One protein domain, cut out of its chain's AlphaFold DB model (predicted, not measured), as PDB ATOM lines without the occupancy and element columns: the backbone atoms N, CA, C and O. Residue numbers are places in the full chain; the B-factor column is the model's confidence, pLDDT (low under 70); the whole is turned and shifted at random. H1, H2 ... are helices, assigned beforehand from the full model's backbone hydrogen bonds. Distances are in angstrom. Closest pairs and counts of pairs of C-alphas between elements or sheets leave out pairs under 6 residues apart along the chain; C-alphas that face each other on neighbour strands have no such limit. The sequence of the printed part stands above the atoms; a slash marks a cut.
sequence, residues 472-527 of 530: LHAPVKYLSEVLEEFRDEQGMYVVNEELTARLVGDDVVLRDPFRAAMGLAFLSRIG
ATOM      1  N   LEU A 472      40.710 -24.521  33.581       51.00
ATOM      2  CA  LEU A 472      40.876 -25.536  32.529       51.00
ATOM      3  C   LEU A 472      41.601 -26.791  33.041       51.00
ATOM      4  O   LEU A 472      41.355 -27.886  32.539       51.00
ATOM      5  N   HIS A 473      42.386 -26.655  34.112       60.56
ATOM      6  CA  HIS A 473      42.882 -27.757  34.940       60.56
ATOM      7  C   HIS A 473      41.872 -28.141  36.041       60.56
ATOM      8  O   HIS A 473      42.257 -28.600  37.118       60.56
ATOM      9  N   ALA A 474      40.566 -27.962  35.780       66.00
ATOM     10  CA  ALA A 474      39.494 -28.357  36.689       66.00
ATOM     11  C   ALA A 474      39.716 -29.797  37.192       66.00
ATOM     12  O   ALA A 474      39.833 -30.702  36.365       66.00
ATOM     13  N   PRO A 475      39.699 -30.055  38.513       71.38
ATOM     14  CA  PRO A 475      40.028 -31.376  39.056       71.38
ATOM     15  C   PRO A 475      39.175 -32.528  38.478       71.38
ATOM     16  O   PRO A 475      39.662 -33.640  38.283       71.38
ATOM     17  N   VAL A 476      37.925 -32.246  38.097       82.38
ATOM     18  CA  VAL A 476      37.024 -33.201  37.422       82.38
ATOM     19  C   VAL A 476      37.570 -33.681  36.066       82.38
ATOM     20  O   VAL A 476      37.338 -34.830  35.706       82.38
ATOM     21  N   LYS A 477      38.321 -32.842  35.334       88.88
ATOM     22  CA  LYS A 477      38.888 -33.174  34.016       88.88
ATOM     23  C   LYS A 477      39.924 -34.296  34.109       88.88
ATOM     24  O   LYS A 477      39.882 -35.218  33.304       88.88
ATOM     25  N   TYR A 478      40.765 -34.263  35.142       88.31
ATOM     26  CA  TYR A 478      41.717 -35.339  35.430       88.31
ATOM     27  C   TYR A 478      41.007 -36.661  35.760       88.31
ATOM     28  O   TYR A 478      41.424 -37.707  35.275       88.31
ATOM     29  N   LEU A 479      39.904 -36.622  36.524       93.19
ATOM     30  CA  LEU A 479      39.095 -37.822  36.752       93.19
ATOM     31  C   LEU A 479      38.518 -38.375  35.441       93.19
ATOM     32  O   LEU A 479      38.595 -39.578  35.242       93.19
ATOM     33  N   SER A 480      37.976 -37.544  34.542       93.31
ATOM     34  CA  SER A 480      37.491 -38.044  33.243       93.31
ATOM     35  C   SER A 480      38.612 -38.605  32.366       93.31
ATOM     36  O   SER A 480      38.438 -39.681  31.812       93.31
ATOM     37  N   GLU A 481      39.766 -37.936  32.293       94.50
ATOM     38  CA  GLU A 481      40.910 -38.393  31.487       94.50
ATOM     39  C   GLU A 481      41.444 -39.745  31.967       94.50
ATOM     40  O   GLU A 481      41.636 -40.646  31.158       94.50
ATOM     41  N   VAL A 482      41.618 -39.924  33.283       94.88
ATOM     42  CA  VAL A 482      42.046 -41.217  33.838       94.88
ATOM     43  C   VAL A 482      40.955 -42.277  33.672       94.88
ATOM     44  O   VAL A 482      41.266 -43.401  33.307       94.88
ATOM     45  N   LEU A 483      39.679 -41.956  33.916       95.94
ATOM     46  CA  LEU A 483      38.597 -42.949  33.885       95.94
ATOM     47  C   LEU A 483      38.170 -43.382  32.476       95.94
ATOM     48  O   LEU A 483      37.604 -44.466  32.341       95.94
ATOM     49  N   GLU A 484      38.435 -42.590  31.435       95.56
ATOM     50  CA  GLU A 484      38.169 -42.993  30.047       95.56
ATOM     51  C   GLU A 484      39.073 -44.153  29.588       95.56
ATOM     52  O   GLU A 484      38.606 -44.994  28.822       95.56
ATOM     53  N   GLU A 485      40.301 -44.281  30.111       96.31
ATOM     54  CA  GLU A 485      41.197 -45.414  29.806       96.31
ATOM     55  C   GLU A 485      40.739 -46.753  30.418       96.31
ATOM     56  O   GLU A 485      41.005 -47.809  29.849       96.31
ATOM     57  N   PHE A 486      40.028 -46.737  31.553       96.19
ATOM     58  CA  PHE A 486      39.587 -47.950  32.273       96.19
ATOM     59  C   PHE A 486      38.108 -48.273  32.045       96.19
ATOM     60  O   PHE A 486      37.455 -48.904  32.884       96.19
ATOM     61  N   ARG A 487      37.557 -47.815  30.920       96.12
ATOM     62  CA  ARG A 487      36.158 -48.011  30.557       96.12
ATOM     63  C   ARG A 487      35.998 -49.171  29.579       96.12
ATOM     64  O   ARG A 487      36.638 -49.189  28.534       96.12
ATOM     65  N   ASP A 488      35.136 -50.130  29.910       95.19
ATOM     66  CA  ASP A 488      34.841 -51.262  29.027       95.19
ATOM     67  C   ASP A 488      33.886 -50.895  27.873       95.19
ATOM     68  O   ASP A 488      33.296 -49.810  27.827       95.19
ATOM     69  N   GLU A 489      33.713 -51.824  26.927       95.38
ATOM     70  CA  GLU A 489      32.789 -51.686  25.788       95.38
ATOM     71  C   GLU A 489      31.324 -51.496  26.230       95.38
ATOM     72  O   GLU A 489      30.493 -50.991  25.475       95.38
ATOM     73  N   GLN A 490      30.998 -51.905  27.459       93.50
ATOM     74  CA  GLN A 490      29.684 -51.793  28.082       93.50
ATOM     75  C   GLN A 490      29.492 -50.431  28.785       93.50
ATOM     76  O   GLN A 490      28.387 -50.111  29.228       93.50
ATOM     77  N   GLY A 491      30.535 -49.598  28.841       92.00
ATOM     78  CA  GLY A 491      30.525 -48.261  29.426       92.00
ATOM     79  C   GLY A 491      30.694 -48.227  30.949       92.00
ATOM     80  O   GLY A 491      30.495 -47.156  31.535       92.00
ATOM     81  N   MET A 492      31.055 -49.348  31.574       92.38
ATOM     82  CA  MET A 492      31.365 -49.481  32.998       92.38
ATOM     83  C   MET A 492      32.863 -49.259  33.249       92.38
ATOM     84  O   MET A 492      33.685 -49.408  32.347       92.38
ATOM     85  N   TYR A 493      33.229 -48.886  34.478       93.62
ATOM     86  CA  TYR A 493      34.633 -48.724  34.867       93.62
ATOM     87  C   TYR A 493      35.167 -50.021  35.473       93.62
ATOM     88  O   TYR A 493      34.650 -50.495  36.488       93.62
ATOM     89  N   VAL A 494      36.208 -50.585  34.864       95.00
ATOM     90  CA  VAL A 494      36.867 -51.802  35.343       95.00
ATOM     91  C   VAL A 494      37.891 -51.415  36.403       95.00
ATOM     92  O   VAL A 494      38.944 -50.860  36.096       95.00
ATOM     93  N   VAL A 495      37.594 -51.723  37.666       95.50
ATOM     94  CA  VAL A 495      38.564 -51.536  38.749       95.50
ATOM     95  C   VAL A 495      39.658 -52.591  38.633       95.50
ATOM     96  O   VAL A 495      39.412 -53.781  38.826       95.50
ATOM     97  N   ASN A 496      40.876 -52.140  38.360       95.44
ATOM     98  CA  ASN A 496      42.091 -52.936  38.446       95.44
ATOM     99  C   ASN A 496      43.145 -52.211  39.306       95.44
ATOM    100  O   ASN A 496      42.974 -51.059  39.708       95.44
ATOM    101  N   GLU A 497      44.238 -52.908  39.608       95.69
ATOM    102  CA  GLU A 497      45.346 -52.380  40.416       95.69
ATOM    103  C   GLU A 497      45.996 -51.140  39.771       95.69
ATOM    104  O   GLU A 497      46.381 -50.206  40.470       95.69
ATOM    105  N   GLU A 498      46.027 -51.082  38.435       96.00
ATOM    106  CA  GLU A 498      46.557 -49.943  37.682       96.00
ATOM    107  C   GLU A 498      45.693 -48.678  37.831       96.00
ATOM    108  O   GLU A 498      46.242 -47.604  38.065       96.00
ATOM    109  N   LEU A 499      44.359 -48.777  37.775       95.81
ATOM    110  CA  LEU A 499      43.457 -47.648  38.025       95.81
ATOM    111  C   LEU A 499      43.662 -47.094  39.438       95.81
ATOM    112  O   LEU A 499      43.751 -45.881  39.622       95.81
ATOM    113  N   THR A 500      43.780 -47.974  40.437       95.81
ATOM    114  CA  THR A 500      44.058 -47.575  41.825       95.81
ATOM    115  C   THR A 500      45.416 -46.878  41.938       95.81
ATOM    116  O   THR A 500      45.495 -45.803  42.534       95.81
ATOM    117  N   ALA A 501      46.463 -47.415  41.303       96.31
ATOM    118  CA  ALA A 501      47.788 -46.796  41.261       96.31
ATOM    119  C   ALA A 501      47.783 -45.437  40.534       96.31
ATOM    120  O   ALA A 501      48.406 -44.490  41.003       96.31
ATOM    121  N   ARG A 502      47.036 -45.287  39.434       96.44
ATOM    122  CA  ARG A 502      46.912 -44.010  38.712       96.44
ATOM    123  C   ARG A 502      46.033 -42.979  39.426       96.44
ATOM    124  O   ARG A 502      46.200 -41.792  39.164       96.44
ATOM    125  N   LEU A 503      45.105 -43.397  40.293       96.12
ATOM    126  CA  LEU A 503      44.227 -42.497  41.057       96.12
ATOM    127  C   LEU A 503      44.791 -42.093  42.427       96.12
ATOM    128  O   LEU A 503      44.491 -40.992  42.889       96.12
ATOM    129  N   VAL A 504      45.546 -42.971  43.100       96.75
ATOM    130  CA  VAL A 504      45.994 -42.789  44.500       96.75
ATOM    131  C   VAL A 504      47.443 -43.264  44.729       96.75
ATOM    132  O   VAL A 504      47.852 -43.479  45.867       96.75
ATOM    133  N   GLY A 505      48.244 -43.429  43.673       96.62
ATOM    134  CA  GLY A 505      49.662 -43.782  43.791       96.62
ATOM    135  C   GLY A 505      50.489 -42.722  44.524       96.62
ATOM    136  O   GLY A 505      50.154 -41.534  44.514       96.62
ATOM    137  N   ASP A 506      51.595 -43.147  45.141       96.69
ATOM    138  CA  ASP A 506      52.470 -42.277  45.941       96.69
ATOM    139  C   ASP A 506      52.970 -41.048  45.161       96.69
ATOM    140  O   ASP A 506      53.109 -39.963  45.724       96.69
ATOM    141  N   ASP A 507      53.206 -41.176  43.852       96.00
ATOM    142  CA  ASP A 507      53.628 -40.061  43.002       96.00
ATOM    143  C   ASP A 507      52.501 -39.036  42.784       96.00
ATOM    144  O   ASP A 507      52.764 -37.831  42.800       96.00
ATOM    145  N   VAL A 508      51.248 -39.485  42.654       94.69
ATOM    146  CA  VAL A 508      50.057 -38.624  42.594       94.69
ATOM    147  C   VAL A 508      49.836 -37.941  43.943       94.69
ATOM    148  O   VAL A 508      49.643 -36.728  43.977       94.69
ATOM    149  N   VAL A 509      49.944 -38.676  45.057       96.12
ATOM    150  CA  VAL A 509      49.834 -38.135  46.427       96.12
ATOM    151  C   VAL A 509      50.886 -37.049  46.689       96.12
ATOM    152  O   VAL A 509      50.562 -36.007  47.260       96.12
ATOM    153  N   LEU A 510      52.133 -37.262  46.252       96.44
ATOM    154  CA  LEU A 510      53.238 -36.312  46.431       96.44
ATOM    155  C   LEU A 510      53.173 -35.104  45.481       96.44
ATOM    156  O   LEU A 510      53.647 -34.028  45.849       96.44
ATOM    157  N   ARG A 511      52.619 -35.255  44.269       95.56
ATOM    158  CA  ARG A 511      52.524 -34.174  43.267       95.56
ATOM    159  C   ARG A 511      51.263 -33.326  43.402       95.56
ATOM    160  O   ARG A 511      51.338 -32.107  43.275       95.56
ATOM    161  N   ASP A 512      50.116 -33.959  43.620       96.19
ATOM    162  CA  ASP A 512      48.807 -33.314  43.713       96.19
ATOM    163  C   ASP A 512      47.900 -34.100  44.687       96.19
ATOM    164  O   ASP A 512      47.091 -34.942  44.277       96.19
ATOM    165  N   PRO A 513      47.986 -33.820  46.001       94.62
ATOM    166  CA  PRO A 513      47.170 -34.509  46.999       94.62
ATOM    167  C   PRO A 513      45.664 -34.237  46.843       94.62
ATOM    168  O   PRO A 513      44.858 -34.957  47.434       94.62
ATOM    169  N   PHE A 514      45.248 -33.239  46.049       94.62
ATOM    170  CA  PHE A 514      43.833 -33.022  45.743       94.62
ATOM    171  C   PHE A 514      43.329 -34.020  44.690       94.62
ATOM    172  O   PHE A 514      42.228 -34.555  44.840       94.62
ATOM    173  N   ARG A 515      44.144 -34.343  43.675       95.00
ATOM    174  CA  ARG A 515      43.879 -35.462  42.748       95.00
ATOM    175  C   ARG A 515      43.768 -36.786  43.485       95.00
ATOM    176  O   ARG A 515      42.752 -37.461  43.327       95.00
ATOM    177  N   ALA A 516      44.731 -37.099  44.352       96.31
ATOM    178  CA  ALA A 516      44.697 -38.328  45.143       96.31
ATOM    179  C   ALA A 516      43.445 -38.416  46.041       96.31
ATOM    180  O   ALA A 516      42.762 -39.438  46.063       96.31
ATOM    181  N   ALA A 517      43.073 -37.322  46.721       96.62
ATOM    182  CA  ALA A 517      41.870 -37.278  47.557       96.62
ATOM    183  C   ALA A 517      40.561 -37.469  46.761       96.62
ATOM    184  O   ALA A 517      39.613 -38.074  47.265       96.62
ATOM    185  N   MET A 518      40.494 -36.987  45.515       95.56
ATOM    186  CA  MET A 518      39.365 -37.263  44.618       95.56
ATOM    187  C   MET A 518      39.352 -38.705  44.106       95.56
ATOM    188  O   MET A 518      38.279 -39.299  44.037       95.56
ATOM    189  N   GLY A 519      40.514 -39.263  43.756       96.25
ATOM    190  CA  GLY A 519      40.654 -40.664  43.357       96.25
ATOM    191  C   GLY A 519      40.156 -41.598  44.456       96.25
ATOM    192  O   GLY A 519      39.284 -42.431  44.220       96.25
ATOM    193  N   LEU A 520      40.593 -41.354  45.693       96.62
ATOM    194  CA  LEU A 520      40.125 -42.039  46.899       96.62
ATOM    195  C   LEU A 520      38.599 -41.921  47.093       96.62
ATOM    196  O   LEU A 520      37.918 -42.908  47.369       96.62
ATOM    197  N   ALA A 521      38.036 -40.721  46.903       96.00
ATOM    198  CA  ALA A 521      36.593 -40.492  47.004       96.00
ATOM    199  C   ALA A 521      35.789 -41.189  45.887       96.00
ATOM    200  O   ALA A 521      34.646 -41.595  46.115       96.00
ATOM    201  N   PHE A 522      36.369 -41.354  44.694       95.62
ATOM    202  CA  PHE A 522      35.782 -42.132  43.604       95.62
ATOM    203  C   PHE A 522      35.818 -43.637  43.903       95.62
ATOM    204  O   PHE A 522      34.771 -44.279  43.846       95.62
ATOM    205  N   LEU A 523      36.972 -44.182  44.310       95.56
ATOM    206  CA  LEU A 523      37.124 -45.590  44.704       95.56
ATOM    207  C   LEU A 523      36.157 -45.968  45.845       95.56
ATOM    208  O   LEU A 523      35.480 -46.995  45.785       95.56
ATOM    209  N   SER A 524      35.981 -45.075  46.823       95.75
ATOM    210  CA  SER A 524      34.996 -45.247  47.896       95.75
ATOM    211  C   SER A 524      33.533 -45.212  47.407       95.75
ATOM    212  O   SER A 524      32.703 -45.930  47.965       95.75
ATOM    213  N   ARG A 525      33.192 -44.447  46.350       94.94
ATOM    214  CA  ARG A 525      31.837 -44.435  45.740       94.94
ATOM    215  C   ARG A 525      31.480 -45.788  45.127       94.94
ATOM    216  O   ARG A 525      30.332 -46.211  45.225       94.94
ATOM    217  N   ILE A 526      32.448 -46.428  44.474       94.19
ATOM    218  CA  ILE A 526      32.259 -47.679  43.724       94.19
ATOM    219  C   ILE A 526      32.446 -48.941  44.585       94.19
ATOM    220  O   ILE A 526      32.361 -50.050  44.065       94.19
ATOM    221  N   GLY A 527      32.651 -48.787  45.898       94.69
ATOM    222  CA  GLY A 527      32.708 -49.901  46.849       94.69
ATOM    223  C   GLY A 527      34.057 -50.618  46.930       94.69
ATOM    224  O   GLY A 527      34.098 -51.760  47.376       94.69
TER     225      GLY A 527
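What this domain is: This is residues 472 to 527 of the 530 residues of the protein "Homeobox domain-containing protein" of Psilocybe cyanescens (UniProt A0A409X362). Two helices, H1 and H2, lie side by side as a helical hairpin, and a third and longer one, H4, packs steeply across the pair, the centres of the three making a triangle. A long loop, residues 486 to 496, joins H1 to H2 at one end of the domain, and the short helix H3 makes the turn from H2 into H4 at the other end. You have 56 residues with four named helices, in the order H1, H2, H3, H4, and no named strand, an all-helix domain. The whole is compact, with a radius of gyration of the C-alphas of 11.0 A and spans of 33 by 26 by 17 A.

How they stand to each other: Start with H1, residues 475 to 485, and look across to H2, residues 497 to 504. They form the hairpin and touch, running opposite ways at a shallow tilt of 9 degrees; their closest C-alphas are those of Val 482 and Arg 502, 7.4 A apart. Go on to H3, residues 506 to 511, which is close to H2 but not clearly touching it: the closest C-alphas, of Arg 502 and Val 508, are 7.3 A apart. H3 and H1 are apart. H4, residues 513 to 525, touches H2 at a steep tilt of 51 degrees, opposite ways; the closest C-alphas are those of Leu 503 and Gly 519, 4.6 A apart. With residues 514 to 519 alone H4 touches H1, at a steep tilt of 59 degrees, the same way; the closest C-alphas, of Pro 475 and Arg 515, are 6.7 A apart. H4 and H3 touch only at the corner by their link, with residues 515 to 516 of H4 alone; the closest C-alphas, of Val 509 and Ala 516, are 5.3 A apart. The packing of the helices is mostly crossed, but only just: leaving aside H3 and H4, which touch only at the corner, 1 of the 3 pairs of helices that touch, H1 and H2, is at a shallow tilt. In the backbones of H2, H3 and H4 every O i to N i+4 pair is within hydrogen-bond range; in H1 6 of 7 are.

Where its parts are: Find C-alpha 475 at (40.028, -31.376, 39.056); from there H1 runs 16.9 A to C-alpha 485. H2 begins at C-alpha 497, at (45.346, -52.380, 40.416), and is 10.4 A long. H3 measures 8.5 A from C-alpha 506 to C-alpha 511. H4, the longest helix with 13 residues, runs 18.3 A from C-alpha 513 to C-alpha 525 at (31.837, -44.435, 45.740).

The domain as a whole: The two C-alphas farthest apart are those of Gln 490 and Leu 510, at 33.6 A. The link from H1 to H2 is long, with 11 residues, while those from H2 to H3 and from H3 to H4 are tight. The printed part has no cut. Its mean pLDDT is 92.5, and residues 472 to 474 are under 70.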